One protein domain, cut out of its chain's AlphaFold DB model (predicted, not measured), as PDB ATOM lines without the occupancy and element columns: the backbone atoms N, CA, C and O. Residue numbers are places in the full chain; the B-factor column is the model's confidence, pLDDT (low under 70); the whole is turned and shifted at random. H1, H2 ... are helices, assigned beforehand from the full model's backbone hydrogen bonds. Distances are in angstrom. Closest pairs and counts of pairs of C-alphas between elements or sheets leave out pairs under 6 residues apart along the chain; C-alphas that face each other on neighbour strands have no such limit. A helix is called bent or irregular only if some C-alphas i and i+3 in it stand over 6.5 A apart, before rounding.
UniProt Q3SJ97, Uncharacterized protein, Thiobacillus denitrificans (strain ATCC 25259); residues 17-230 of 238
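AT A GLANCE: This is residues 17 to 230 of the 238 residues of an uncharacterized protein of Thiobacillus denitrificans (strain ATCC 25259) (UniProt Q3SJ97). A core of loops, with the very short helix H6 near its middle, has other mostly short helices set round it, and the one long helix H9 runs along one side. Beyond the far end of H9 the chain folds back through H10 and H11 toward H9, while on another side H2, H3 and H4 touch in turn; residues 200 to 205 stick out. The printed part has 214 residues with eleven named helices, H1 to H11 in chain order, and no named strand; the class is all helix, though the helices hold 94 of the residues. It is compact, with a radius of gyration of the C-alphas of 17.7 A and spans of 55 by 41 by 30 A.

HOW THE PARTS SIT: H9, residues 180 to 199, touches no helix. It is close to but not clearly touching H10, residues 205 to 215, with the closest C-alphas, Tyr 199 and Ile 205, 6.2 A apart, at a steep tilt of 55 degrees, opposite ways. H11, residues 221 to 228, is also close but not clearly touching, with C-alphas 194 and 228 7.8 A apart, about perpendicular to H9 at 73 degrees. H6, residues 108 to 111, is only just apart from H9, at 8.2 A. H3, residues 59 to 66, touches H4, residues 70 to 74, closest at C-alphas 63 and 70, 5.2 A. H3 also touches H2, residues 31 to 38, closest at C-alphas 38 and 62, 5.4 A. H1, residues 17 to 27, and H2 only just touch, with 3 pairs of C-alphas within 8 A, the closest Leu 24 and Pro 31 at 7.1 A. H7, residues 130 to 139, and H8, residues 167 to 170, are each close to but not clearly touching H1, closest at C-alphas 17 and 136, 6.3 A, and 26 and 167, 7.2 A. H5, residues 98 to 102, touches no helix. Every O i to N i+4 pair is within hydrogen-bond range in H1 to H5 and H9 to H11, and 5 of 6 in H7; H6 and H8 are too short for such a pair.

IN THESE COORDINATES: H1 begins at C-alpha 17, (163.294, 137.441, 235.155), and is 15.6 A long. H9 runs 27.9 A from C-alpha 180, (153.901, 120.272, 233.737). H10 is 15.4 A long, and H7 12.2 A; H7 is irregular, with C-alphas 136 and 139 7.1 A apart. H11 ends at C-alpha 228, (173.056, 113.104, 226.844).

THE WHOLE: The farthest C-alphas, Asn 150 and Pro 202, are 61.5 A apart. The printed part has no cut. The links H2 to H3, H4 to H5, H6 to H7 and H7 to H8 are long. Mean pLDDT of the printed part is 77.4; residues 139 to 155 and 201 to 223 are among those under 70.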
ATOM      1  N   TRP A  17     164.091 136.539 235.985       87.44
ATOM      2  CA  TRP A  17     163.294 137.441 235.155       87.44
ATOM      3  C   TRP A  17     161.795 137.294 235.433       87.44
ATOM      4  O   TRP A  17     161.177 138.293 235.777       87.44
ATOM      5  N   GLY A  18     161.229 136.083 235.355       87.19
ATOM      6  CA  GLY A  18     159.810 135.839 235.649       87.19
ATOM      7  C   GLY A  18     159.429 136.185 237.092       87.19
ATOM      8  O   GLY A  18     158.425 136.863 237.321       87.19
ATOM      9  N   LEU A  19     160.287 135.813 238.048       90.56
ATOM     10  CA  LEU A  19     160.140 136.115 239.474       90.56
ATOM     11  C   LEU A  19     160.004 137.623 239.737       90.56
ATOM     12  O   LEU A  19     159.003 138.061 240.307       90.56
ATOM     13  N   PHE A  20     160.977 138.428 239.294       88.69
ATOM     14  CA  PHE A  20     160.938 139.881 239.481       88.69
ATOM     15  C   PHE A  20     159.789 140.515 238.699       88.69
ATOM     16  O   PHE A  20     159.168 141.456 239.180       88.69
ATOM     17  N   ALA A  21     159.447 139.979 237.529       83.12
ATOM     18  CA  ALA A  21     158.335 140.483 236.739       83.12
ATOM     19  C   ALA A  21     156.991 140.377 237.474       83.12
ATOM     20  O   ALA A  21     156.250 141.357 237.555       83.12
ATOM     21  N   LYS A  22     156.724 139.214 238.081       86.06
ATOM     22  CA  LYS A  22     155.549 138.991 238.935       86.06
ATOM     23  C   LYS A  22     155.590 139.877 240.175       86.06
ATOM     24  O   LYS A  22     154.578 140.473 240.535       86.06
ATOM     25  N   LEU A  23     156.756 139.988 240.810       88.06
ATOM     26  CA  LEU A  23     156.914 140.759 242.039       88.06
ATOM     27  C   LEU A  23     156.584 142.239 241.820       88.06
ATOM     28  O   LEU A  23     155.764 142.795 242.549       88.06
ATOM     29  N   LEU A  24     157.167 142.843 240.780       83.69
ATOM     30  CA  LEU A  24     156.938 144.242 240.410       83.69
ATOM     31  C   LEU A  24     155.474 144.485 240.021       83.69
ATOM     32  O   LEU A  24     154.882 145.477 240.446       83.69
ATOM     33  N   ALA A  25     154.873 143.560 239.265       79.56
ATOM     34  CA  ALA A  25     153.478 143.661 238.844       79.56
ATOM     35  C   ALA A  25     152.488 143.599 240.023       79.56
ATOM     36  O   ALA A  25     151.516 144.348 240.035       79.56
ATOM     37  N   LEU A  26     152.734 142.739 241.019       83.31
ATOM     38  CA  LEU A  26     151.827 142.534 242.158       83.31
ATOM     39  C   LEU A  26     151.966 143.572 243.272       83.31
ATOM     40  O   LEU A  26     151.022 143.781 244.031       83.31
ATOM     41  N   ASN A  27     153.142 144.188 243.406       85.12
ATOM     42  CA  ASN A  27     153.481 145.007 244.573       85.12
ATOM     43  C   ASN A  27     153.590 146.497 244.279       85.12
ATOM     44  O   ASN A  27     153.914 147.259 245.184       85.12
ATOM     45  N   TYR A  28     153.345 146.907 243.031       80.38
ATOM     46  CA  TYR A  28     153.424 148.309 242.623       80.38
ATOM     47  C   TYR A  28     154.746 148.968 243.053       80.38
ATOM     48  O   TYR A  28     154.778 150.064 243.604       80.38
ATOM     49  N   CYS A  29     155.858 148.267 242.845       82.06
ATOM     50  CA  CYS A  29     157.179 148.720 243.264       82.06
ATOM     51  C   CYS A  29     158.140 148.795 242.080       82.06
ATOM     52  O   CYS A  29     157.908 148.212 241.016       82.06
ATOM     53  N   THR A  30     159.219 149.548 242.260       81.44
ATOM     54  CA  THR A  30     160.312 149.632 241.297       81.44
ATOM     55  C   THR A  30     161.345 148.530 241.558       81.44
ATOM     56  O   THR A  30     161.439 148.004 242.671       81.44
ATOM     57  N   PRO A  31     162.187 148.193 240.564       82.25
ATOM     58  CA  PRO A  31     163.333 147.315 240.786       82.25
ATOM     59  C   PRO A  31     164.216 147.756 241.966       82.25
ATOM     60  O   PRO A  31     164.702 146.907 242.709       82.25
ATOM     61  N   ALA A  32     164.390 149.068 242.165       83.12
ATOM     62  CA  ALA A  32     165.192 149.620 243.253       83.12
ATOM     63  C   ALA A  32     164.569 149.359 244.633       83.12
ATOM     64  O   ALA A  32     165.288 148.967 245.549       83.12
ATOM     65  N   ASP A  33     163.245 149.501 244.763       86.62
ATOM     66  CA  ASP A  33     162.530 149.211 246.015       86.62
ATOM     67  C   ASP A  33     162.711 147.743 246.417       86.62
ATOM     68  O   ASP A  33     163.018 147.428 247.569       86.62
ATOM     69  N   VAL A  34     162.576 146.833 245.444       88.38
ATOM     70  CA  VAL A  34     162.813 145.405 245.667       88.38
ATOM     71  C   VAL A  34     164.259 145.162 246.073       88.38
ATOM     72  O   VAL A  34     164.500 144.472 247.064       88.38
ATOM     73  N   ALA A  35     165.223 145.731 245.343       87.81
ATOM     74  CA  ALA A  35     166.634 145.517 245.628       87.81
ATOM     75  C   ALA A  35     167.016 146.001 247.029       87.81
ATOM     76  O   ALA A  35     167.642 145.259 247.780       87.81
ATOM     77  N   GLN A  36     166.556 147.185 247.435       87.81
ATOM     78  CA  GLN A  36     166.762 147.699 248.789       87.81
ATOM     79  C   GLN A  36     166.154 146.778 249.860       87.81
ATOM     80  O   GLN A  36     166.711 146.618 250.952       87.81
ATOM     81  N   ALA A  37     165.011 146.158 249.556       90.44
ATOM     82  CA  ALA A  37     164.317 145.284 250.485       90.44
ATOM     83  C   ALA A  37     164.987 143.914 250.671       90.44
ATOM     84  O   ALA A  37     164.815 143.327 251.736       90.44
ATOM     85  N   ILE A  38     165.742 143.412 249.688       92.19
ATOM     86  CA  ILE A  38     166.315 142.051 249.721       92.19
ATOM     87  C   ILE A  38     167.840 142.009 249.584       92.19
ATOM     88  O   ILE A  38     168.411 140.924 249.568       92.19
ATOM     89  N   ALA A  39     168.519 143.149 249.470       91.06
ATOM     90  CA  ALA A  39     169.973 143.185 249.387       91.06
ATOM     91  C   ALA A  39     170.636 142.738 250.700       91.06
ATOM     92  O   ALA A  39     170.141 143.019 251.800       91.06
ATOM     93  N   LYS A  40     171.799 142.088 250.567       90.88
ATOM     94  CA  LYS A  40     172.691 141.769 251.690       90.88
ATOM     95  C   LYS A  40     173.129 143.044 252.406       90.88
ATOM     96  O   LYS A  40     173.453 144.052 251.776       90.88
ATOM     97  N   GLN A  41     173.188 142.986 253.733       84.94
ATOM     98  CA  GLN A  41     173.687 144.106 254.528       84.94
ATOM     99  C   GLN A  41     175.149 144.419 254.182       84.94
ATOM    100  O   GLN A  41     175.952 143.519 253.949       84.94
ATOM    101  N   GLY A  42     175.491 145.708 254.135       78.75
ATOM    102  CA  GLY A  42     176.846 146.174 253.821       78.75
ATOM    103  C   GLY A  42     177.222 146.142 252.336       78.75
ATOM    104  O   GLY A  42     178.276 146.666 251.982       78.75
ATOM    105  N   ILE A  43     176.370 145.601 251.457       74.88
ATOM    106  CA  ILE A  43     176.544 145.692 250.004       74.88
ATOM    107  C   ILE A  43     175.666 146.842 249.491       74.88
ATOM    108  O   ILE A  43     174.449 146.806 249.688       74.88
ATOM    109  N   PRO A  44     176.238 147.880 248.849       66.81
ATOM    110  CA  PRO A  44     175.438 148.922 248.221       66.81
ATOM    111  C   PRO A  44     174.467 148.307 247.213       66.81
ATOM    112  O   PRO A  44     174.872 147.483 246.392       66.81
ATOM    113  N   SER A  45     173.199 148.729 247.247       62.84
ATOM    114  CA  SER A  45     172.243 148.313 246.220       62.84
ATOM    115  C   SER A  45     172.794 148.704 244.842       62.84
ATOM    116  O   SER A  45     173.191 149.863 244.661       62.84
ATOM    117  N   PRO A  46     172.845 147.776 243.872       65.06
ATOM    118  CA  PRO A  46     173.381 148.078 242.557       65.06
ATOM    119  C   PRO A  46     172.603 149.222 241.891       65.06
ATOM    120  O   PRO A  46     171.376 149.278 241.977       65.06
ATOM    121  N   ARG A  47     173.314 150.134 241.209       63.94
ATOM    122  CA  ARG A  47     172.689 151.209 240.405       63.94
ATOM    123  C   ARG A  47     171.954 150.658 239.180       63.94
ATOM    124  O   ARG A  47     170.949 151.223 238.771       63.94
ATOM    125  N   GLU A  48     172.463 149.563 238.617       72.00
ATOM    126  CA  GLU A  48     171.831 148.779 237.556       72.00
ATOM    127  C   GLU A  48     171.642 147.353 238.074       72.00
ATOM    128  O   GLU A  48     172.611 146.699 238.455       72.00
ATOM    129  N   ILE A  49     170.401 146.870 238.111       73.38
ATOM    130  CA  ILE A  49     170.106 145.525 238.607       73.38
ATOM    131  C   ILE A  49     170.155 144.564 237.423       73.38
ATOM    132  O   ILE A  49     169.289 144.593 236.546       73.38
ATOM    133  N   ASN A  50     171.156 143.687 237.421       80.06
ATOM    134  CA  ASN A  50     171.154 142.512 236.565       80.06
ATOM    135  C   ASN A  50     170.383 141.399 237.278       80.06
ATOM    136  O   ASN A  50     170.896 140.787 238.212       80.06
ATOM    137  N   PHE A  51     169.165 141.104 236.825       78.12
ATOM    138  CA  PHE A  51     168.335 140.078 237.464       78.12
ATOM    139  C   PHE A  51     168.899 138.657 237.326       78.12
ATOM    140  O   PHE A  51     168.378 137.749 237.959       78.12
ATOM    141  N   ARG A  52     169.948 138.434 236.522       79.69
ATOM    142  CA  ARG A  52     170.637 137.133 236.445       79.69
ATOM    143  C   ARG A  52     171.676 136.924 237.537       79.69
ATOM    144  O   ARG A  52     172.117 135.796 237.720       79.69
ATOM    145  N   ASP A  53     172.098 137.996 238.195       82.81
ATOM    146  CA  ASP A  53     173.126 137.963 239.225       82.81
ATOM    147  C   ASP A  53     172.467 137.932 240.603       82.81
ATOM    148  O   ASP A  53     171.707 138.841 240.948       82.81
ATOM    149  N   SER A  54     172.745 136.885 241.380       90.50
ATOM    150  CA  SER A  54     172.227 136.744 242.744       90.50
ATOM    151  C   SER A  54     173.230 137.158 243.822       90.50
ATOM    152  O   SER A  54     172.908 137.108 245.011       90.50
ATOM    153  N   SER A  55     174.439 137.595 243.445       88.25
ATOM    154  CA  SER A  55     175.536 137.896 244.380       88.25
ATOM    155  C   SER A  55     175.163 138.923 245.458       88.25
ATOM    156  O   SER A  55     175.634 138.827 246.597       88.25
ATOM    157  N   TRP A  56     174.261 139.850 245.131       88.69
ATOM    158  CA  TRP A  56     173.770 140.915 246.002       88.69
ATOM    159  C   TRP A  56     172.539 140.526 246.844       88.69
ATOM    160  O   TRP A  56     172.183 141.271 247.758       88.69
ATOM    161  N   ILE A  57     171.901 139.378 246.583       92.44
ATOM    162  CA  ILE A  57     170.618 138.984 247.191       92.44
ATOM    163  C   ILE A  57     170.833 138.266 248.529       92.44
ATOM    164  O   ILE A  57     171.535 137.257 248.614       92.44
ATOM    165  N   ASP A  58     170.176 138.754 249.576       94.69
ATOM    166  CA  ASP A  58     169.956 138.033 250.827       94.69
ATOM    167  C   ASP A  58     168.726 137.137 250.669       94.69
ATOM    168  O   ASP A  58     167.574 137.573 250.758       94.69
ATOM    169  N   PHE A  59     168.969 135.862 250.385       96.06
ATOM    170  CA  PHE A  59     167.885 134.928 250.131       96.06
ATOM    171  C   PHE A  59     167.079 134.545 251.371       96.06
ATOM    172  O   PHE A  59     165.940 134.119 251.204       96.06
ATOM    173  N   ASP A  60     167.630 134.658 252.578       95.88
ATOM    174  CA  ASP A  60     166.880 134.321 253.793       95.88
ATOM    175  C   ASP A  60     165.874 135.434 254.078       95.88
ATOM    176  O   ASP A  60     164.688 135.178 254.314       95.88
ATOM    177  N   ARG A  61     166.316 136.686 253.905       94.88
ATOM    178  CA  ARG A  61     165.434 137.853 253.906       94.88
ATOM    179  C   ARG A  61     164.394 137.774 252.791       94.88
ATOM    180  O   ARG A  61     163.209 137.983 253.053       94.88
ATOM    181  N   PHE A  62     164.805 137.433 251.570       95.31
ATOM    182  CA  PHE A  62     163.885 137.314 250.438       95.31
ATOM    183  C   PHE A  62     162.843 136.204 250.662       95.31
ATOM    184  O   PHE A  62     161.649 136.422 250.460       95.31
ATOM    185  N   SER A  63     163.283 135.049 251.169       95.75
ATOM    186  CA  SER A  63     162.438 133.927 251.592       95.75
ATOM    187  C   SER A  63     161.393 134.368 252.615       95.75
ATOM    188  O   SER A  63     160.200 134.124 252.419       95.75
ATOM    189  N   GLY A  64     161.815 135.077 253.667       95.19
ATOM    190  CA  GLY A  64     160.915 135.581 254.706       95.19
ATOM    191  C   GLY A  64     159.873 136.575 254.184       95.19
ATOM    192  O   GLY A  64     158.736 136.569 254.650       95.19
ATOM    193  N   MET A  65     160.224 137.396 253.189       95.00
ATOM    194  CA  MET A  65     159.294 138.360 252.588       95.00
ATOM    195  C   MET A  65     158.242 137.721 251.675       95.00
ATOM    196  O   MET A  65     157.159 138.290 251.541       95.00
ATOM    197  N   LEU A  66     158.562 136.589 251.035       93.94
ATOM    198  CA  LEU A  66     157.666 135.890 250.103       93.94
ATOM    199  C   LEU A  66     156.940 134.687 250.722       93.94
ATOM    200  O   LEU A  66     155.989 134.182 250.127       93.94
ATOM    201  N   GLY A  67     157.397 134.191 251.875       93.44
ATOM    202  CA  GLY A  67     156.904 132.939 252.457       93.44
ATOM    203  C   GLY A  67     157.283 131.708 251.624       93.44
ATOM    204  O   GLY A  67     156.506 130.760 251.522       93.44
ATOM    205  N   VAL A  68     158.457 131.728 250.988       93.19
ATOM    206  CA  VAL A  68     158.920 130.701 250.039       93.19
ATOM    207  C   VAL A  68     160.278 130.172 250.469       93.19
ATOM    208  O   VAL A  68     161.181 130.959 250.710       93.19
ATOM    209  N   HIS A  69     160.462 128.847 250.470       95.00
ATOM    210  CA  HIS A  69     161.735 128.227 250.852       95.00
ATOM    211  C   HIS A  69     162.942 128.795 250.062       95.00
ATOM    212  O   HIS A  69     162.870 128.872 248.827       95.00
ATOM    213  N   PRO A  70     164.077 129.107 250.721       96.31
ATOM    214  CA  PRO A  70     165.242 129.752 250.102       96.31
ATOM    215  C   PRO A  70     165.794 129.015 248.870       96.31
ATOM    216  O   PRO A  70     166.205 129.653 247.898       96.31
ATOM    217  N   ASP A  71     165.762 127.681 248.859       94.81
ATOM    218  CA  ASP A  71     166.229 126.879 247.715       94.81
ATOM    219  C   ASP A  71     165.344 127.011 246.471       94.81
ATOM    220  O   ASP A  71     165.810 126.858 245.340       94.81
ATOM    221  N   ARG A  72     164.047 127.299 246.639       94.25
ATOM    222  CA  ARG A  72     163.166 127.573 245.492       94.25
ATOM    223  C   ARG A  72     163.559 128.886 244.824       94.25
ATOM    224  O   ARG A  72     163.612 128.936 243.600       94.25
ATOM    225  N   LEU A  73     163.894 129.899 245.620       96.00
ATOM    226  CA  LEU A  73     164.367 131.186 245.114       96.00
ATOM    227  C   LEU A  73     165.741 131.058 244.452       96.00
ATOM    228  O   LEU A  73     165.920 131.559 243.349       96.00
ATOM    229  N   ARG A  74     166.682 130.322 245.061       95.88
ATOM    230  CA  ARG A  74     168.017 130.083 244.478       95.88
ATOM    231  C   ARG A  74     167.946 129.476 243.086       95.88
ATOM    232  O   ARG A  74     168.614 129.960 242.184       95.88
ATOM    233  N   ARG A  75     167.068 128.493 242.869       95.25
ATOM    234  CA  ARG A  75     166.885 127.851 241.553       95.25
ATOM    235  C   ARG A  75     166.405 128.792 240.442       95.25
ATOM    236  O   ARG A  75     166.383 128.372 239.288       95.25
ATOM    237  N   CYS A  76     166.046 130.034 240.764       94.56
ATOM    238  CA  CYS A  76     165.714 131.046 239.769       94.56
ATOM    239  C   CYS A  76     166.939 131.701 239.117       94.56
ATOM    240  O   CYS A  76     166.789 132.418 238.125       94.56
ATOM    241  N   PHE A  77     168.138 131.462 239.650       93.00
ATOM    242  CA  PHE A  77     169.365 132.126 239.230       93.00
ATOM    243  C   PHE A  77     170.395 131.106 238.735       93.00
ATOM    244  O   PHE A  77     170.599 130.058 239.346       93.00
ATOM    245  N   LEU A  78     171.032 131.397 237.599       89.25
ATOM    246  CA  LEU A  78     171.975 130.479 236.947       89.25
ATOM    247  C   LEU A  78     173.261 130.273 237.762       89.25
ATOM    248  O   LEU A  78     173.758 129.150 237.848       89.25
ATOM    249  N   ASP A  79     173.756 131.321 238.414       87.62
ATOM    250  CA  ASP A  79     174.924 131.264 239.300       87.62
ATOM    251  C   ASP A  79     174.707 130.310 240.487       87.62
ATOM    252  O   ASP A  79     175.595 129.531 240.830       87.62
ATOM    253  N   GLN A  80     173.493 130.270 241.037       92.50
ATOM    254  CA  GLN A  80     173.097 129.325 242.088       92.50
ATOM    255  C   GLN A  80     172.926 127.879 241.590       92.50
ATOM    256  O   GLN A  80     172.848 126.953 242.396       92.50
ATOM    257  N   LEU A  81     172.865 127.665 240.273       90.38
ATOM    258  CA  LEU A  81     172.762 126.344 239.646       90.38
ATOM    259  C   LEU A  81     174.115 125.813 239.141       90.38
ATOM    260  O   LEU A  81     174.154 124.785 238.465       90.38
ATOM    261  N   GLY A  82     175.218 126.494 239.468       85.06
ATOM    262  CA  GLY A  82     176.565 126.103 239.046       85.06
ATOM    263  C   GLY A  82     176.961 126.611 237.660       85.06
ATOM    264  O   GLY A  82     177.934 126.118 237.094       85.06
ATOM    265  N   PHE A  83     176.234 127.583 237.099       81.38
ATOM    266  CA  PHE A  83     176.615 128.272 235.864       81.38
ATOM    267  C   PHE A  83     177.270 129.613 236.238       81.38
ATOM    268  O   PHE A  83     176.557 130.604 236.429       81.38
ATOM    269  N   PRO A  84     178.608 129.680 236.393       66.88
ATOM    270  CA  PRO A  84     179.276 130.922 236.772       66.88
ATOM    271  C   PRO A  84     179.046 131.992 235.703       66.88
ATOM    272  O   PRO A  84     179.042 131.658 234.519       66.88
ATOM    273  N   HIS A  85     178.840 133.243 236.150       61.81
ATOM    274  CA  HIS A  85     178.652 134.474 235.363       61.81
ATOM    275  C   HIS A  85     178.603 134.226 233.859       61.81
ATOM    276  O   HIS A  85     179.632 134.309 233.188       61.81
ATOM    277  N   VAL A  86     177.412 133.846 233.382       59.06
ATOM    278  CA  VAL A  86     177.176 133.341 232.029       59.06
ATOM    279  C   VAL A  86     177.943 134.200 231.030       59.06
ATOM    280  O   VAL A  86     177.585 135.359 230.799       59.06
ATOM    281  N   SER A  87     179.039 133.657 230.494       58.72
ATOM    282  CA  SER A  87     179.837 134.376 229.510       58.72
ATOM    283  C   SER A  87     178.942 134.710 228.314       58.72
ATOM    284  O   SER A  87     177.955 134.003 228.071       58.72
ATOM    285  N   PRO A  88     179.256 135.751 227.529       59.47
ATOM    286  CA  PRO A  88     178.528 136.034 226.293       59.47
ATOM    287  C   PRO A  88     178.417 134.819 225.356       59.47
ATOM    288  O   PRO A  88     177.471 134.731 224.584       59.47
ATOM    289  N   ASP A  89     179.345 133.861 225.455       56.91
ATOM    290  CA  ASP A  89     179.326 132.623 224.672       56.91
ATOM    291  C   ASP A  89     178.257 131.628 225.148       56.91
ATOM    292  O   ASP A  89     177.685 130.890 224.344       56.91
ATOM    293  N   LEU A  90     177.963 131.608 226.452       65.94
ATOM    294  CA  LEU A  90     176.938 130.749 227.041       65.94
ATOM    295  C   LEU A  90     175.564 131.439 227.082       65.94
ATOM    296  O   LEU A  90     174.544 130.758 227.001       65.94
ATOM    297  N   ALA A  91     175.515 132.771 227.164       71.44
ATOM    298  CA  ALA A  91     174.281 133.552 227.174       71.44
ATOM    299  C   ALA A  91     173.885 133.953 225.751       71.44
ATOM    300  O   ALA A  91     174.579 134.726 225.103       71.44
ATOM    301  N   ARG A  92     172.701 133.543 225.286       73.94
ATOM    302  CA  ARG A  92     172.179 133.974 223.969       73.94
ATOM    303  C   ARG A  92     171.092 135.045 224.058       73.94
ATOM    304  O   ARG A  92     170.255 135.148 223.168       73.94
ATOM    305  N   GLY A  93     171.110 135.859 225.114       80.44
ATOM    306  CA  GLY A  93     170.049 136.825 225.417       80.44
ATOM    307  C   GLY A  93     168.760 136.158 225.914       80.44
ATOM    308  O   GLY A  93     168.692 134.941 226.052       80.44
ATOM    309  N   VAL A  94     167.726 136.964 226.190       87.25
ATOM    310  CA  VAL A  94     166.425 136.453 226.663       87.25
ATOM    311  C   VAL A  94     165.659 135.837 225.496       87.25
ATOM    312  O   VAL A  94     165.100 136.564 224.665       87.25
ATOM    313  N   ARG A  95     165.629 134.507 225.458       91.31
ATOM    314  CA  ARG A  95     164.801 133.679 224.568       91.31
ATOM    315  C   ARG A  95     163.677 133.052 225.375       91.31
ATOM    316  O   ARG A  95     163.791 132.932 226.583       91.31
ATOM    317  N   PHE A  96     162.592 132.646 224.733       91.38
ATOM    318  CA  PHE A  96     161.431 132.138 225.457       91.38
ATOM    319  C   PHE A  96     160.611 131.177 224.606       91.38
ATOM    320  O   PHE A  96     160.694 131.175 223.385       91.38
ATOM    321  N   CYS A  97     159.786 130.369 225.263       91.19
ATOM    322  CA  CYS A  97     158.718 129.631 224.605       91.19
ATOM    323  C   CYS A  97     157.427 130.443 224.714       91.19
ATOM    324  O   CYS A  97     157.006 130.766 225.826       91.19
ATOM    325  N   SER A  98     156.783 130.741 223.586       88.75
ATOM    326  CA  SER A  98     155.535 131.513 223.543       88.75
ATOM    327  C   SER A  98     154.413 130.890 224.388       88.75
ATOM    328  O   SER A  98     153.749 131.612 225.126       88.75
ATOM    329  N   SER A  99     154.254 129.559 224.381       87.31
ATOM    330  CA  SER A  99     153.257 128.883 225.233       87.31
ATOM    331  C   SER A  99     153.605 128.908 226.720       87.31
ATOM    332  O   SER A  99     152.711 129.099 227.537       87.31
ATOM    333  N   CYS A 100     154.878 128.768 227.105       87.38
ATOM    334  CA  CYS A 100     155.271 128.953 228.507       87.38
ATOM    335  C   CYS A 100     154.983 130.383 228.972       87.38
ATOM    336  O   CYS A 100     154.382 130.590 230.025       87.38
ATOM    337  N   LEU A 101     155.390 131.365 228.163       86.50
ATOM    338  CA  LEU A 101     155.304 132.772 228.528       86.50
ATOM    339  C   LEU A 101     153.851 133.252 228.614       86.50
ATOM    340  O   LEU A 101     153.517 133.999 229.530       86.50
ATOM    341  N   ALA A 102     152.972 132.753 227.738       82.00
ATOM    342  CA  ALA A 102     151.529 132.995 227.805       82.00
ATOM    343  C   ALA A 102     150.887 132.489 229.113       82.00
ATOM    344  O   ALA A 102     149.887 133.049 229.554       82.00
ATOM    345  N   ASN A 103     151.484 131.477 229.752       80.31
ATOM    346  CA  ASN A 103     151.081 130.959 231.064       80.31
ATOM    347  C   ASN A 103     151.821 131.637 232.235       80.31
ATOM    348  O   ASN A 103     151.769 131.166 233.368       80.31
ATOM    349  N   GLY A 104     152.546 132.731 231.981       81.88
ATOM    350  CA  GLY A 104     153.295 133.446 233.014       81.88
ATOM    351  C   GLY A 104     154.516 132.682 233.534       81.88
ATOM    352  O   GLY A 104     154.933 132.915 234.670       81.88
ATOM    353  N   TYR A 105     155.084 131.772 232.734       88.38
ATOM    354  CA  TYR A 105     156.301 131.030 233.063       88.38
ATOM    355  C   TYR A 105     157.434 131.329 232.080       88.38
ATOM    356  O   TYR A 105     157.261 131.337 230.860       88.38
ATOM    357  N   HIS A 106     158.637 131.491 232.618       91.06
ATOM    358  CA  HIS A 106     159.867 131.522 231.843       91.06
ATOM    359  C   HIS A 106     160.930 130.704 232.567       91.06
ATOM    360  O   HIS A 106     161.171 130.942 233.746       91.06
ATOM    361  N   SER A 107     161.590 129.774 231.878       93.25
ATOM    362  CA  SER A 107     162.617 128.942 232.506       93.25
ATOM    363  C   SER A 107     163.955 129.670 232.618       93.25
ATOM    364  O   SER A 107     164.384 130.338 231.678       93.25
ATOM    365  N   VAL A 108     164.654 129.489 233.738       92.94
ATOM    366  CA  VAL A 108     166.027 129.977 233.954       92.94
ATOM    367  C   VAL A 108     167.002 129.467 232.884       92.94
ATOM    368  O   VAL A 108     167.934 130.168 232.501       92.94
ATOM    369  N   PHE A 109     166.744 128.283 232.326       92.00
ATOM    370  CA  PHE A 109     167.619 127.655 231.340       92.00
ATOM    371  C   PHE A 109     167.493 128.236 229.928       92.00
ATOM    372  O   PHE A 109     168.385 128.029 229.112       92.00
ATOM    373  N   PHE A 110     166.437 128.997 229.617       91.19
ATOM    374  CA  PHE A 110     166.268 129.587 228.278       91.19
ATOM    375  C   PHE A 110     167.288 130.692 227.972       91.19
ATOM    376  O   PHE A 110     167.533 131.008 226.804       91.19
ATOM    377  N   ASP A 111     167.962 131.216 228.996       85.94
ATOM    378  CA  ASP A 111     169.102 132.117 228.829       85.94
ATOM    379  C   ASP A 111     170.362 131.394 228.298       85.94
ATOM    380  O   ASP A 111     171.228 132.037 227.701       85.94
ATOM    381  N   LEU A 112     170.455 130.065 228.453       86.19
ATOM    382  CA  LEU A 112     171.621 129.263 228.072       86.19
ATOM    383  C   LEU A 112     171.565 128.844 226.604       86.19
ATOM    384  O   LEU A 112     170.690 128.078 226.210       86.19
ATOM    385  N   GLY A 113     172.538 129.263 225.798       82.19
ATOM    386  CA  GLY A 113     172.602 128.974 224.363       82.19
ATOM    387  C   GLY A 113     172.568 127.489 224.001       82.19
ATOM    388  O   GLY A 113     172.088 127.149 222.926       82.19
ATOM    389  N   ILE A 114     173.008 126.621 224.917       82.38
ATOM    390  CA  ILE A 114     172.944 125.158 224.793       82.38
ATOM    391  C   ILE A 114     171.525 124.588 224.908       82.38
ATOM    392  O   ILE A 114     171.338 123.414 224.636       82.38
ATOM    393  N   VAL A 115     170.528 125.376 225.308       87.00
ATOM    394  CA  VAL A 115     169.114 124.982 225.287       87.00
ATOM    395  C   VAL A 115     168.476 125.632 224.062       87.00
ATOM    396  O   VAL A 115     168.379 126.863 224.000       87.00
ATOM    397  N   GLY A 116     168.113 124.825 223.061       85.94
ATOM    398  CA  GLY A 116     167.537 125.287 221.794       85.94
ATOM    399  C   GLY A 116     166.011 125.317 221.810       85.94
ATOM    400  O   GLY A 116     165.408 126.215 221.217       85.94
ATOM    401  N   GLY A 117     165.403 124.394 222.551       90.12
ATOM    402  CA  GLY A 117     163.964 124.172 222.584       90.12
ATOM    403  C   GLY A 117     163.372 124.122 223.984       90.12
ATOM    404  O   GLY A 117     164.045 124.012 225.010       90.12
ATOM    405  N   CYS A 118     162.051 124.245 224.021       90.31
ATOM    406  CA  CYS A 118     161.259 124.129 225.227       90.31
ATOM    407  C   CYS A 118     161.089 122.650 225.595       90.31
ATOM    408  O   CYS A 118     160.447 121.924 224.834       90.31
ATOM    409  N   PRO A 119     161.540 122.211 226.779       87.44
ATOM    410  CA  PRO A 119     161.415 120.811 227.181       87.44
ATOM    411  C   PRO A 119     159.977 120.393 227.503       87.44
ATOM    412  O   PRO A 119     159.693 119.207 227.580       87.44
ATOM    413  N   ILE A 120     159.075 121.360 227.692       86.12
ATOM    414  CA  ILE A 120     157.660 121.112 227.992       86.12
ATOM    415  C   ILE A 120     156.836 121.012 226.715       86.12
ATOM    416  O   ILE A 120     156.006 120.127 226.576       86.12
ATOM    417  N   HIS A 121     157.073 121.917 225.766       86.69
ATOM    418  CA  HIS A 121     156.250 122.024 224.563       86.69
ATOM    419  C   HIS A 121     156.925 121.481 223.297       86.69
ATOM    420  O   HIS A 121     156.353 121.629 222.219       86.69
ATOM    421  N   GLY A 122     158.152 120.957 223.395       87.50
ATOM    422  CA  GLY A 122     158.876 120.328 222.285       87.50
ATOM    423  C   GLY A 122     159.148 121.237 221.082       87.50
ATOM    424  O   GLY A 122     159.314 120.742 219.974       87.50
ATOM    425  N   ARG A 123     159.152 122.561 221.272       88.06
ATOM    426  CA  ARG A 123     159.306 123.552 220.193       88.06
ATOM    427  C   ARG A 123     160.564 124.385 220.370       88.06
ATOM    428  O   ARG A 123     160.946 124.653 221.510       88.06
ATOM    429  N   ALA A 124     161.134 124.867 219.269       91.00
ATOM    430  CA  ALA A 124     162.251 125.802 219.303       91.00
ATOM    431  C   ALA A 124     161.917 127.052 220.139       91.00
ATOM    432  O   ALA A 124     160.782 127.543 220.141       91.00
ATOM    433  N   LEU A 125     162.909 127.559 220.872       91.38
ATOM    434  CA  LEU A 125     162.789 128.833 221.569       91.38
ATOM    435  C   LEU A 125     162.782 129.984 220.562       91.38
ATOM    436  O   LEU A 125     163.512 129.980 219.571       91.38
ATOM    437  N   GLU A 126     161.989 131.005 220.864       91.06
ATOM    438  CA  GLU A 126     161.941 132.235 220.083       91.06
ATOM    439  C   GLU A 126     163.312 132.920 220.055       91.06
ATOM    440  O   GLU A 126     164.114 132.826 220.994       91.06
ATOM    441  N   LYS A 127     163.568 133.668 218.977       89.00
ATOM    442  CA  LYS A 127     164.793 134.465 218.840       89.00
ATOM    443  C   LYS A 127     164.924 135.458 220.003       89.00
ATOM    444  O   LYS A 127     163.918 135.981 220.489       89.00
ATOM    445  N   PRO A 128     166.158 135.766 220.439       88.81
ATOM    446  CA  PRO A 128     166.354 136.624 221.591       88.81
ATOM    447  C   PRO A 128     165.774 138.017 221.373       88.81
ATOM    448  O   PRO A 128     166.007 138.666 220.352       88.81
ATOM    449  N   CYS A 129     165.046 138.506 222.372       88.44
ATOM    450  CA  CYS A 129     164.487 139.848 222.337       88.44
ATOM    451  C   CYS A 129     165.474 140.852 222.944       88.44
ATOM    452  O   CYS A 129     165.806 140.781 224.132       88.44
ATOM    453  N   VAL A 130     165.895 141.845 222.153       87.56
ATOM    454  CA  VAL A 130     166.803 142.917 222.607       87.56
ATOM    455  C   VAL A 130     166.192 143.719 223.761       87.56
ATOM    456  O   VAL A 130     166.884 144.018 224.734       87.56
ATOM    457  N   ARG A 131     164.884 144.022 223.703       87.25
ATOM    458  CA  ARG A 131     164.186 144.774 224.765       87.25
ATOM    459  C   ARG A 131     164.121 143.982 226.072       87.25
ATOM    460  O   ARG A 131     164.480 144.525 227.112       87.25
ATOM    461  N   CYS A 132     163.756 142.696 226.023       86.12
ATOM    462  CA  CYS A 132     163.779 141.835 227.214       86.12
ATOM    463  C   CYS A 132     165.198 141.700 227.780       86.12
ATOM    464  O   CYS A 132     165.392 141.804 228.984       86.12
ATOM    465  N   SER A 133     166.200 141.523 226.917       86.31
ATOM    466  CA  SER A 133     167.597 141.389 227.346       86.31
ATOM    467  C   SER A 133     168.102 142.639 228.058       86.31
ATOM    468  O   SER A 133     168.727 142.531 229.111       86.31
ATOM    469  N   ARG A 134     167.765 143.829 227.549       83.44
ATOM    470  CA  ARG A 134     168.072 145.098 228.219       83.44
ATOM    471  C   ARG A 134     167.337 145.243 229.556       83.44
ATOM    472  O   ARG A 134     167.952 145.691 230.522       83.44
ATOM    473  N   ALA A 135     166.065 144.844 229.612       81.00
ATOM    474  CA  ALA A 135     165.276 144.869 230.842       81.00
ATOM    475  C   ALA A 135     165.878 143.971 231.928       81.00
ATOM    476  O   ALA A 135     165.953 144.373 233.083       81.00
ATOM    477  N   VAL A 136     166.358 142.783 231.552       81.38
ATOM    478  CA  VAL A 136     166.983 141.847 232.493       81.38
ATOM    479  C   VAL A 136     168.352 142.320 232.972       81.38
ATOM    480  O   VAL A 136     168.675 142.140 234.141       81.38
ATOM    481  N   SER A 137     169.156 142.905 232.084       79.94
ATOM    482  CA  SER A 137     170.555 143.210 232.394       79.94
ATOM    483  C   SER A 137     170.804 144.612 232.951       79.94
ATOM    484  O   SER A 137     171.868 144.817 233.525       79.94
ATOM    485  N   LYS A 138     169.915 145.589 232.717       72.81
ATOM    486  CA  LYS A 138     170.211 147.008 233.002       72.81
ATOM    487  C   LYS A 138     169.068 147.780 233.635       72.81
ATOM    488  O   LYS A 138     169.224 148.381 234.690       72.81
ATOM    489  N   THR A 139     167.938 147.853 232.936       66.50
ATOM    490  CA  THR A 139     166.904 148.857 233.243       66.50
ATOM    491  C   THR A 139     165.859 148.361 234.224       66.50
ATOM    492  O   THR A 139     165.032 149.136 234.694       66.50
ATOM    493  N   GLY A 140     165.848 147.059 234.482       63.69
ATOM    494  CA  GLY A 140     164.701 146.418 235.068       63.69
ATOM    495  C   GLY A 140     163.512 146.377 234.110       63.69
ATOM    496  O   GLY A 140     163.550 146.831 232.960       63.69
ATOM    497  N   LEU A 141     162.434 145.796 234.611       67.69
ATOM    498  CA  LEU A 141     161.157 145.707 233.935       67.69
ATOM    499  C   LEU A 141     160.428 147.055 234.071       67.69
ATOM    500  O   LEU A 141     159.907 147.391 235.132       67.69
ATOM    501  N   ALA A 142     160.471 147.862 233.004       60.38
ATOM    502  CA  ALA A 142     159.854 149.181 232.972       60.38
ATOM    503  C   ALA A 142     158.324 149.072 232.937       60.38
ATOM    504  O   ALA A 142     157.747 148.394 232.084       60.38
ATOM    505  N   ARG A 143     157.661 149.771 233.858       61.84
ATOM    506  CA  ARG A 143     156.204 149.855 233.909       61.84
ATOM    507  C   ARG A 143     155.706 150.720 232.756       61.84
ATOM    508  O   ARG A 143     155.912 151.929 232.759       61.84
ATOM    509  N   TYR A 144     155.004 150.115 231.804       57.75
ATOM    510  CA  TYR A 144     154.191 150.874 230.860       57.75
ATOM    511  C   TYR A 144     152.788 151.055 231.429       57.75
ATOM    512  O   TYR A 144     151.986 150.122 231.444       57.75
ATOM    513  N   GLU A 145     152.472 152.274 231.865       55.12
ATOM    514  CA  GLU A 145     151.096 152.678 232.148       55.12
ATOM    515  C   GLU A 145     150.328 152.812 230.827       55.12
ATOM    516  O   GLU A 145     150.065 153.903 230.329       55.12
ATOM    517  N   ARG A 146     149.946 151.687 230.215       52.50
ATOM    518  CA  ARG A 146     148.829 151.720 229.269       52.50
ATOM    519  C   ARG A 146     147.559 151.736 230.097       52.50
ATOM    520  O   ARG A 146     147.029 150.681 230.438       52.50
ATOM    521  N   TYR A 147     147.097 152.940 230.422       47.19
ATOM    522  CA  TYR A 147     145.742 153.177 230.905       47.19
ATOM    523  C   TYR A 147     144.782 152.539 229.889       47.19
ATOM    524  O   TYR A 147     144.503 153.100 228.830       47.19
ATOM    525  N   ARG A 148     144.305 151.320 230.159       48.84
ATOM    526  CA  ARG A 148     143.047 150.889 229.563       48.84
ATOM    527  C   ARG A 148     142.000 151.665 230.334       48.84
ATOM    528  O   ARG A 148     141.727 151.332 231.484       48.84
ATOM    529  N   ALA A 149     141.486 152.732 229.726       42.22
ATOM    530  CA  ALA A 149     140.257 153.355 230.191       42.22
ATOM    531  C   ALA A 149     139.265 152.208 230.457       42.22
ATOM    532  O   ALA A 149     138.995 151.432 229.541       42.22
ATOM    533  N   ASN A 150     138.831 152.051 231.713       51.88
ATOM    534  CA  ASN A 150     137.907 151.017 232.218       51.88
ATOM    535  C   ASN A 150     138.505 149.726 232.832       51.88
ATOM    536  O   ASN A 150     137.774 148.749 232.967       51.88
ATOM    537  N   SER A 151     139.779 149.683 233.240       53.62
ATOM    538  CA  SER A 151     140.292 148.590 234.096       53.62
ATOM    539  C   SER A 151     140.481 149.066 235.538       53.62
ATOM    540  O   SER A 151     141.257 149.988 235.768       53.62
ATOM    541  N   GLU A 152     139.837 148.407 236.511       57.47
ATOM    542  CA  GLU A 152     140.063 148.627 237.956       57.47
ATOM    543  C   GLU A 152     141.478 148.213 238.413       57.47
ATOM    544  O   GLU A 152     141.898 148.526 239.525       57.47
ATOM    545  N   TYR A 153     142.237 147.535 237.546       58.53
ATOM    546  CA  TYR A 153     143.549 146.971 237.853       58.53
ATOM    547  C   TYR A 153     144.635 147.490 236.912       58.53
ATOM    548  O   TYR A 153     144.424 147.646 235.703       58.53
ATOM    549  N   PHE A 154     145.831 147.698 237.466       63.06
ATOM    550  CA  PHE A 154     147.019 148.012 236.682       63.06
ATOM    551  C   PHE A 154     147.527 146.769 235.959       63.06
ATOM    552  O   PHE A 154     147.722 145.716 236.560       63.06
ATOM    553  N   VAL A 155     147.796 146.918 234.668       65.25
ATOM    554  CA  VAL A 155     148.430 145.890 233.849       65.25
ATOM    555  C   VAL A 155     149.905 146.230 233.709       65.25
ATOM    556  O   VAL A 155     150.254 147.368 233.390       65.25
ATOM    557  N   TYR A 156     150.771 145.244 233.912       70.38
ATOM    558  CA  TYR A 156     152.189 145.378 233.611       70.38
ATOM    559  C   TYR A 156     152.454 144.835 232.204       70.38
ATOM    560  O   TYR A 156     152.033 143.732 231.868       70.38
ATOM    561  N   CYS A 157     153.166 145.592 231.373       72.38
ATOM    562  CA  CYS A 157     153.559 145.157 230.039       72.38
ATOM    563  C   CYS A 157     154.997 145.586 229.763       72.38
ATOM    564  O   CYS A 157     155.346 146.735 230.033       72.38
ATOM    565  N   SER A 158     155.826 144.694 229.221       73.69
ATOM    566  CA  SER A 158     157.131 145.100 228.699       73.69
ATOM    567  C   SER A 158     156.978 145.888 227.397       73.69
ATOM    568  O   SER A 158     156.037 145.685 226.634       73.69
ATOM    569  N   ASP A 159     157.966 146.721 227.070       74.25
ATOM    570  CA  ASP A 159     157.994 147.508 225.829       74.25
ATOM    571  C   ASP A 159     157.835 146.672 224.549       74.25
ATOM    572  O   ASP A 159     157.448 147.193 223.505       74.25
ATOM    573  N   CYS A 160     158.214 145.393 224.576       81.56
ATOM    574  CA  CYS A 160     158.057 144.460 223.457       81.56
ATOM    575  C   CYS A 160     156.737 143.677 223.484       81.56
ATOM    576  O   CYS A 160     156.473 142.940 222.544       81.56
ATOM    577  N   GLY A 161     155.934 143.787 224.544       78.50
ATOM    578  CA  GLY A 161     154.680 143.049 224.703       78.50
ATOM    579  C   GLY A 161     154.829 141.571 225.073       78.50
ATOM    580  O   GLY A 161     153.822 140.913 225.304       78.50
ATOM    581  N   HIS A 162     156.053 141.036 225.151       80.06
ATOM    582  CA  HIS A 162     156.283 139.630 225.510       80.06
ATOM    583  C   HIS A 162     155.919 139.320 226.961       80.06
ATOM    584  O   HIS A 162     155.456 138.227 227.264       80.06
ATOM    585  N   VAL A 163     156.136 140.277 227.863       75.19
ATOM    586  CA  VAL A 163     155.697 140.159 229.249       75.19
ATOM    587  C   VAL A 163     154.435 140.967 229.380       75.19
ATOM    588  O   VAL A 163     154.455 142.174 229.158       75.19
ATOM    589  N   TYR A 164     153.366 140.294 229.766       73.94
ATOM    590  CA  TYR A 164     152.085 140.906 230.031       73.94
ATOM    591  C   TYR A 164     151.529 140.276 231.300       73.94
ATOM    592  O   TYR A 164     151.261 139.076 231.330       73.94
ATOM    593  N   PHE A 165     151.371 141.082 232.343       70.94
ATOM    594  CA  PHE A 165     150.719 140.669 233.568       70.94
ATOM    595  C   PHE A 165     149.430 141.451 233.758       70.94
ATOM    596  O   PHE A 165     149.438 142.664 233.966       70.94
ATOM    597  N   ASP A 166     148.332 140.713 233.708       70.25
ATOM    598  CA  ASP A 166     147.010 141.152 234.121       70.25
ATOM    599  C   ASP A 166     146.708 140.498 235.475       70.25
ATOM    600  O   ASP A 166     146.565 139.270 235.520       70.25
ATOM    601  N   PRO A 167     146.635 141.270 236.575       61.72
ATOM    602  CA  PRO A 167     146.351 140.736 237.903       61.72
ATOM    603  C   PRO A 167     145.119 139.824 237.925       61.72
ATOM    604  O   PRO A 167     145.153 138.777 238.565       61.72
ATOM    605  N   ASN A 168     144.084 140.114 237.129       62.81
ATOM    606  CA  ASN A 168     142.870 139.292 237.078       62.81
ATOM    607  C   ASN A 168     143.090 137.906 236.457       62.81
ATOM    608  O   ASN A 168     142.334 136.977 236.730       62.81
ATOM    609  N   ARG A 169     144.127 137.747 235.629       60.91
ATOM    610  CA  ARG A 169     144.505 136.463 235.014       60.91
ATOM    611  C   ARG A 169     145.519 135.675 235.844       60.91
ATOM    612  O   ARG A 169     145.686 134.484 235.620       60.91
ATOM    613  N   ILE A 170     146.205 136.345 236.766       56.47
ATOM    614  CA  ILE A 170     147.343 135.815 237.534       56.47
ATOM    615  C   ILE A 170     146.928 135.360 238.933       56.47
ATOM    616  O   ILE A 170     147.539 134.453 239.492       56.47
ATOM    617  N   VAL A 171     145.905 136.000 239.509       50.56
ATOM    618  CA  VAL A 171     145.372 135.657 240.839       50.56
ATOM    619  C   VAL A 171     144.581 134.334 240.797       50.56
ATOM    620  O   VAL A 171     144.355 133.712 241.831       50.56
ATOM    621  N   GLY A 172     144.231 133.843 239.603       47.50
ATOM    622  CA  GLY A 172     143.819 132.456 239.386       47.50
ATOM    623  C   GLY A 172     145.013 131.571 239.010       47.50
ATOM    624  O   GLY A 172     145.974 132.071 238.424       47.50
ATOM    625  N   PRO A 173     144.986 130.256 239.294       42.81
ATOM    626  CA  PRO A 173     145.967 129.349 238.721       42.81
ATOM    627  C   PRO A 173     145.776 129.395 237.205       42.81
ATOM    628  O   PRO A 173     144.849 128.778 236.693       42.81
ATOM    629  N   ALA A 174     146.605 130.142 236.474       48.66
ATOM    630  CA  ALA A 174     146.814 129.851 235.065       48.66
ATOM    631  C   ALA A 174     147.517 128.493 235.077       48.66
ATOM    632  O   ALA A 174     148.704 128.437 235.422       48.66
ATOM    633  N   PRO A 175     146.789 127.379 234.892       52.84
ATOM    634  CA  PRO A 175     147.378 126.088 235.117       52.84
ATOM    635  C   PRO A 175     148.322 125.909 233.943       52.84
ATOM    636  O   PRO A 175     147.885 125.748 232.804       52.84
ATOM    637  N   MET A 176     149.627 125.895 234.216       61.62
ATOM    638  CA  MET A 176     150.445 125.005 233.411       61.62
ATOM    639  C   MET A 176     149.727 123.649 233.403       61.62
ATOM    640  O   MET A 176     149.160 123.252 234.428       61.62
ATOM    641  N   GLU A 177     149.663 123.007 232.238       66.31
ATOM    642  CA  GLU A 177     148.935 121.750 232.059       66.31
ATOM    643  C   GLU A 177     149.217 120.789 233.223       66.31
ATOM    644  O   GLU A 177     150.329 120.755 233.759       66.31
ATOM    645  N   LYS A 178     148.203 120.037 233.672       66.88
ATOM    646  CA  LYS A 178     148.369 119.110 234.801       66.88
ATOM    647  C   LYS A 178     149.598 118.225 234.563       66.88
ATOM    648  O   LYS A 178     149.652 117.514 233.571       66.88
ATOM    649  N   GLY A 179     150.549 118.255 235.494       73.88
ATOM    650  CA  GLY A 179     151.806 117.504 235.394       73.88
ATOM    651  C   GLY A 179     153.010 118.333 234.944       73.88
ATOM    652  O   GLY A 179     154.128 118.010 235.334       73.88
ATOM    653  N   ALA A 180     152.807 119.471 234.279       78.19
ATOM    654  CA  ALA A 180     153.901 120.272 233.737       78.19
ATOM    655  C   ALA A 180     154.855 120.823 234.816       78.19
ATOM    656  O   ALA A 180     156.047 120.969 234.566       78.19
ATOM    657  N   GLU A 181     154.377 121.076 236.043       83.50
ATOM    658  CA  GLU A 181     155.252 121.422 237.176       83.50
ATOM    659  C   GLU A 181     156.227 120.282 237.518       83.50
ATOM    660  O   GLU A 181     157.425 120.505 237.716       83.50
ATOM    661  N   ARG A 182     155.719 119.044 237.556       85.94
ATOM    662  CA  ARG A 182     156.528 117.847 237.804       85.94
ATOM    663  C   ARG A 182     157.531 117.645 236.674       85.94
ATOM    664  O   ARG A 182     158.695 117.366 236.958       85.94
ATOM    665  N   ASP A 183     157.107 117.824 235.430       86.19
ATOM    666  CA  ASP A 183     157.967 117.642 234.259       86.19
ATOM    667  C   ASP A 183     159.078 118.695 234.209       86.19
ATOM    668  O   ASP A 183     160.245 118.349 234.010       86.19
ATOM    669  N   LEU A 184     158.759 119.958 234.522       87.38
ATOM    670  CA  LEU A 184     159.747 121.025 234.700       87.38
ATOM    671  C   LEU A 184     160.775 120.673 235.778       87.38
ATOM    672  O   LEU A 184     161.981 120.826 235.566       87.38
ATOM    673  N   ALA A 185     160.311 120.195 236.937       91.25
ATOM    674  CA  ALA A 185     161.196 119.807 238.027       91.25
ATOM    675  C   ALA A 185     162.101 118.632 237.628       91.25
ATOM    676  O   ALA A 185     163.300 118.660 237.903       91.25
ATOM    677  N   LEU A 186     161.554 117.600 236.981       91.25
ATOM    678  CA  LEU A 186     162.317 116.434 236.537       91.25
ATOM    679  C   LEU A 186     163.363 116.813 235.490       91.25
ATOM    680  O   LEU A 186     164.533 116.457 235.652       91.25
ATOM    681  N   TRP A 187     162.959 117.556 234.458       92.62
ATOM    682  CA  TRP A 187     163.859 117.988 233.395       92.62
ATOM    683  C   TRP A 187     164.982 118.867 233.949       92.62
ATOM    684  O   TRP A 187     166.157 118.570 233.738       92.62
ATOM    685  N   GLY A 188     164.647 119.890 234.741       93.88
ATOM    686  CA  GLY A 188     165.650 120.796 235.294       93.88
ATOM    687  C   GLY A 188     166.607 120.112 236.273       93.88
ATOM    688  O   GLY A 188     167.806 120.385 236.244       93.88
ATOM    689  N   ASN A 189     166.130 119.157 237.082       94.81
ATOM    690  CA  ASN A 189     167.004 118.369 237.961       94.81
ATOM    691  C   ASN A 189     168.005 117.533 237.153       94.81
ATOM    692  O   ASN A 189     169.182 117.473 237.511       94.81
ATOM    693  N   ARG A 190     167.556 116.891 236.065       93.06
ATOM    694  CA  ARG A 190     168.449 116.138 235.171       93.06
ATOM    695  C   ARG A 190     169.444 117.065 234.483       93.06
ATOM    696  O   ARG A 190     170.624 116.735 234.437       93.06
ATOM    697  N   PHE A 191     168.994 118.235 234.033       92.00
ATOM    698  CA  PHE A 191     169.840 119.206 233.343       92.00
ATOM    699  C   PHE A 191     170.960 119.724 234.243       92.00
ATOM    700  O   PHE A 191     172.122 119.697 233.853       92.00
ATOM    701  N   VAL A 192     170.634 120.110 235.479       92.19
ATOM    702  CA  VAL A 192     171.635 120.572 236.453       92.19
ATOM    703  C   VAL A 192     172.622 119.460 236.806       92.19
ATOM    704  O   VAL A 192     173.822 119.707 236.848       92.19
ATOM    705  N   ARG A 193     172.158 118.221 237.020       91.06
ATOM    706  CA  ARG A 193     173.057 117.082 237.294       91.06
ATOM    707  C   ARG A 193     174.004 116.806 236.130       91.06
ATOM    708  O   ARG A 193     175.198 116.622 236.351       91.06
ATOM    709  N   TRP A 194     173.473 116.792 234.911       88.44
ATOM    710  CA  TRP A 194     174.265 116.634 233.697       88.44
ATOM    711  C   TRP A 194     175.306 117.752 233.575       88.44
ATOM    712  O   TRP A 194     176.492 117.463 233.421       88.44
ATOM    713  N   TRP A 195     174.897 119.009 233.754       86.12
ATOM    714  CA  TRP A 195     175.809 120.151 233.740       86.12
ATOM    715  C   TRP A 195     176.940 120.004 234.762       86.12
ATOM    716  O   TRP A 195     178.108 120.138 234.407       86.12
ATOM    717  N   MET A 196     176.616 119.655 236.009       85.38
ATOM    718  CA  MET A 196     177.620 119.460 237.058       85.38
ATOM    719  C   MET A 196     178.600 118.328 236.727       85.38
ATOM    720  O   MET A 196     179.789 118.453 237.006       85.38
ATOM    721  N   SER A 197     178.132 117.255 236.078       84.06
ATOM    722  CA  SER A 197     179.006 116.158 235.637       84.06
ATOM    723  C   SER A 197     180.043 116.606 234.602       84.06
ATOM    724  O   SER A 197     181.169 116.114 234.606       84.06
ATOM    725  N   ILE A 198     179.688 117.582 233.760       77.50
ATOM    726  CA  ILE A 198     180.599 118.189 232.784       77.50
ATOM    727  C   ILE A 198     181.531 119.181 233.481       77.50
ATOM    728  O   ILE A 198     182.737 119.159 233.255       77.50
ATOM    729  N   TYR A 199     180.977 120.042 234.338       70.81
ATOM    730  CA  TYR A 199     181.711 121.119 235.002       70.81
ATOM    731  C   TYR A 199     182.803 120.604 235.951       70.81
ATOM    732  O   TYR A 199     183.879 121.191 236.031       70.81
ATOM    733  N   SER A 200     182.548 119.502 236.659       70.12
ATOM    734  CA  SER A 200     183.512 118.872 237.572       70.12
ATOM    735  C   SER A 200     184.492 117.909 236.878       70.12
ATOM    736  O   SER A 200     185.298 117.274 237.558       70.12
ATOM    737  N   GLY A 201     184.418 117.768 235.550       63.25
ATOM    738  CA  GLY A 201     185.273 116.877 234.768       63.25
ATOM    739  C   GLY A 201     186.686 117.432 234.498       63.25
ATOM    740  O   GLY A 201     186.918 118.635 234.598       63.25
ATOM    741  N   PRO A 202     187.652 116.570 234.118       52.56
ATOM    742  CA  PRO A 202     189.057 116.945 233.895       52.56
ATOM    743  C   PRO A 202     189.299 117.806 232.640       52.56
ATOM    744  O   PRO A 202     190.357 118.416 232.494       52.56
ATOM    745  N   THR A 203     188.335 117.866 231.724       53.56
ATOM    746  CA  THR A 203     188.362 118.673 230.498       53.56
ATOM    747  C   THR A 203     187.796 120.061 230.794       53.56
ATOM    748  O   THR A 203     186.587 120.211 230.946       53.56
ATOM    749  N   GLY A 204     188.656 121.072 230.924       53.56
ATOM    750  CA  GLY A 204     188.269 122.428 231.322       53.56
ATOM    751  C   GLY A 204     187.074 123.030 230.555       53.56
ATOM    752  O   GLY A 204     186.907 122.864 229.348       53.56
ATOM    753  N   ILE A 205     186.266 123.800 231.288       57.72
ATOM    754  CA  ILE A 205     184.998 124.446 230.892       57.72
ATOM    755  C   ILE A 205     185.030 125.253 229.568       57.72
ATOM    756  O   ILE A 205     184.039 125.193 228.835       57.72
ATOM    757  N   PRO A 206     186.098 125.999 229.199       54.03
ATOM    758  CA  PRO A 206     186.047 126.895 228.033       54.03
ATOM    759  C   PRO A 206     185.914 126.180 226.680       54.03
ATOM    760  O   PRO A 206     185.237 126.678 225.778       54.03
ATOM    761  N   GLU A 207     186.526 125.004 226.528       54.47
ATOM    762  CA  GLU A 207     186.551 124.273 225.253       54.47
ATOM    763  C   GLU A 207     185.209 123.586 224.971       54.47
ATOM    764  O   GLU A 207     184.700 123.614 223.847       54.47
ATOM    765  N   ILE A 208     184.579 123.053 226.022       57.75
ATOM    766  CA  ILE A 208     183.265 122.410 225.954       57.75
ATOM    767  C   ILE A 208     182.178 123.460 225.740       57.75
ATOM    768  O   ILE A 208     181.393 123.343 224.810       57.75
ATOM    769  N   VAL A 209     182.150 124.539 226.525       57.84
ATOM    770  CA  VAL A 209     181.119 125.577 226.364       57.84
ATOM    771  C   VAL A 209     181.221 126.253 224.997       57.84
ATOM    772  O   VAL A 209     180.201 126.429 224.335       57.84
ATOM    773  N   GLY A 210     182.435 126.559 224.529       56.16
ATOM    774  CA  GLY A 210     182.643 127.135 223.203       56.16
ATOM    775  C   GLY A 210     182.251 126.187 222.064       56.16
ATOM    776  O   GLY A 210     181.640 126.626 221.092       56.16
ATOM    777  N   SER A 211     182.575 124.893 222.161       56.47
ATOM    778  CA  SER A 211     182.214 123.903 221.134       56.47
ATOM    779  C   SER A 211     180.716 123.589 221.126       56.47
ATOM    780  O   SER A 211     180.109 123.614 220.056       56.47
ATOM    781  N   LEU A 212     180.097 123.405 222.295       58.56
ATOM    782  CA  LEU A 212     178.655 123.200 222.443       58.56
ATOM    783  C   LEU A 212     177.880 124.436 221.962       58.56
ATOM    784  O   LEU A 212     177.010 124.335 221.102       58.56
ATOM    785  N   ALA A 213     178.238 125.637 222.421       55.62
ATOM    786  CA  ALA A 213     177.568 126.860 221.987       55.62
ATOM    787  C   ALA A 213     177.705 127.107 220.476       55.62
ATOM    788  O   ALA A 213     176.791 127.679 219.891       55.62
ATOM    789  N   ARG A 214     178.797 126.680 219.821       54.62
ATOM    790  CA  ARG A 214     178.961 126.787 218.357       54.62
ATOM    791  C   ARG A 214     178.222 125.693 217.577       54.62
ATOM    792  O   ARG A 214     177.724 125.982 216.494       54.62
ATOM    793  N   ALA A 215     178.126 124.478 218.114       53.03
ATOM    794  CA  ALA A 215     177.494 123.339 217.445       53.03
ATOM    795  C   ALA A 215     175.952 123.397 217.440       53.03
ATOM    796  O   ALA A 215     175.307 122.840 216.555       53.03
ATOM    797  N   TYR A 216     175.342 124.081 218.410       54.03
ATOM    798  CA  TYR A 216     173.930 123.884 218.762       54.03
ATOM    799  C   TYR A 216     172.937 124.892 218.163       54.03
ATOM    800  O   TYR A 216     172.143 125.518 218.863       54.03
ATOM    801  N   ALA A 217     172.970 125.051 216.836       53.06
ATOM    802  CA  ALA A 217     172.102 125.976 216.095       53.06
ATOM    803  C   ALA A 217     170.845 125.348 215.435       53.06
ATOM    804  O   ALA A 217     170.071 126.105 214.850       53.06
ATOM    805  N   ASN A 218     170.607 124.026 215.528       51.50
ATOM    806  CA  ASN A 218     169.583 123.304 214.737       51.50
ATOM    807  C   ASN A 218     168.642 122.410 215.589       51.50
ATOM    808  O   ASN A 218     169.036 121.969 216.659       51.50
ATOM    809  N   GLU A 219     167.432 122.085 215.103       51.53
ATOM    810  CA  GLU A 219     166.366 121.333 215.824       51.53
ATOM    811  C   GLU A 219     166.721 119.891 216.250       51.53
ATOM    812  O   GLU A 219     166.140 119.356 217.191       51.53
ATOM    813  N   GLU A 220     167.692 119.249 215.599       59.06
ATOM    814  CA  GLU A 220     168.181 117.904 215.963       59.06
ATOM    815  C   GLU A 220     168.905 117.892 217.329       59.06
ATOM    816  O   GLU A 220     169.027 116.861 217.991       59.06
ATOM    817  N   HIS A 221     169.308 119.079 217.785       66.94
ATOM    818  CA  HIS A 221     170.055 119.325 219.011       66.94
ATOM    819  C   HIS A 221     169.305 118.956 220.291       66.94
ATOM    820  O   HIS A 221     169.863 118.294 221.161       66.94
ATOM    821  N   ASP A 222     168.039 119.347 220.438       63.47
ATOM    822  CA  ASP A 222     167.347 119.140 221.717       63.47
ATOM    823  C   ASP A 222     167.127 117.647 222.007       63.47
ATOM    824  O   ASP A 222     167.093 117.243 223.171       63.47
ATOM    825  N   ARG A 223     167.059 116.809 220.960       65.00
ATOM    826  CA  ARG A 223     167.080 115.346 221.103       65.00
ATOM    827  C   ARG A 223     168.452 114.836 221.537       65.00
ATOM    828  O   ARG A 223     168.503 114.014 222.444       65.00
ATOM    829  N   ASP A 224     169.548 115.320 220.949       70.12
ATOM    830  CA  ASP A 224     170.912 114.970 221.394       70.12
ATOM    831  C   ASP A 224     171.143 115.381 222.855       70.12
ATOM    832  O   ASP A 224     171.611 114.585 223.668       70.12
ATOM    833  N   LEU A 225     170.731 116.594 223.229       70.88
ATOM    834  CA  LEU A 225     170.804 117.082 224.602       70.88
ATOM    835  C   LEU A 225     169.990 116.198 225.553       70.88
ATOM    836  O   LEU A 225     170.512 115.757 226.578       70.88
ATOM    837  N   ALA A 226     168.739 115.885 225.199       69.06
ATOM    838  CA  ALA A 226     167.904 114.970 225.970       69.06
ATOM    839  C   ALA A 226     168.558 113.583 226.109       69.06
ATOM    840  O   ALA A 226     168.585 113.026 227.208       69.06
ATOM    841  N   ASN A 227     169.158 113.050 225.043       73.00
ATOM    842  CA  ASN A 227     169.878 111.776 225.072       73.00
ATOM    843  C   ASN A 227     171.082 111.826 226.022       73.00
ATOM    844  O   ASN A 227     171.230 110.945 226.871       73.00
ATOM    845  N   ARG A 228     171.895 112.888 225.956       72.94
ATOM    846  CA  ARG A 228     173.056 113.104 226.844       72.94
ATOM    847  C   ARG A 228     172.667 113.280 228.309       72.94
ATOM    848  O   ARG A 228     173.428 112.903 229.196       72.94
ATOM    849  N   MET A 229     171.478 113.815 228.568       76.12
ATOM    850  CA  MET A 229     170.889 113.905 229.907       76.12
ATOM    851  C   MET A 229     170.276 112.576 230.390       76.12
ATOM    852  O   MET A 229     169.715 112.531 231.490       76.12
ATOM    853  N   GLY A 230     170.320 111.506 229.585       70.31
ATOM    854  CA  GLY A 230     169.676 110.227 229.894       70.31
ATOM    855  C   GLY A 230     168.145 110.312 229.871       70.31
ATOM    856  O   GLY A 230     167.468 109.751 230.735       70.31
TER     857      GLY A 230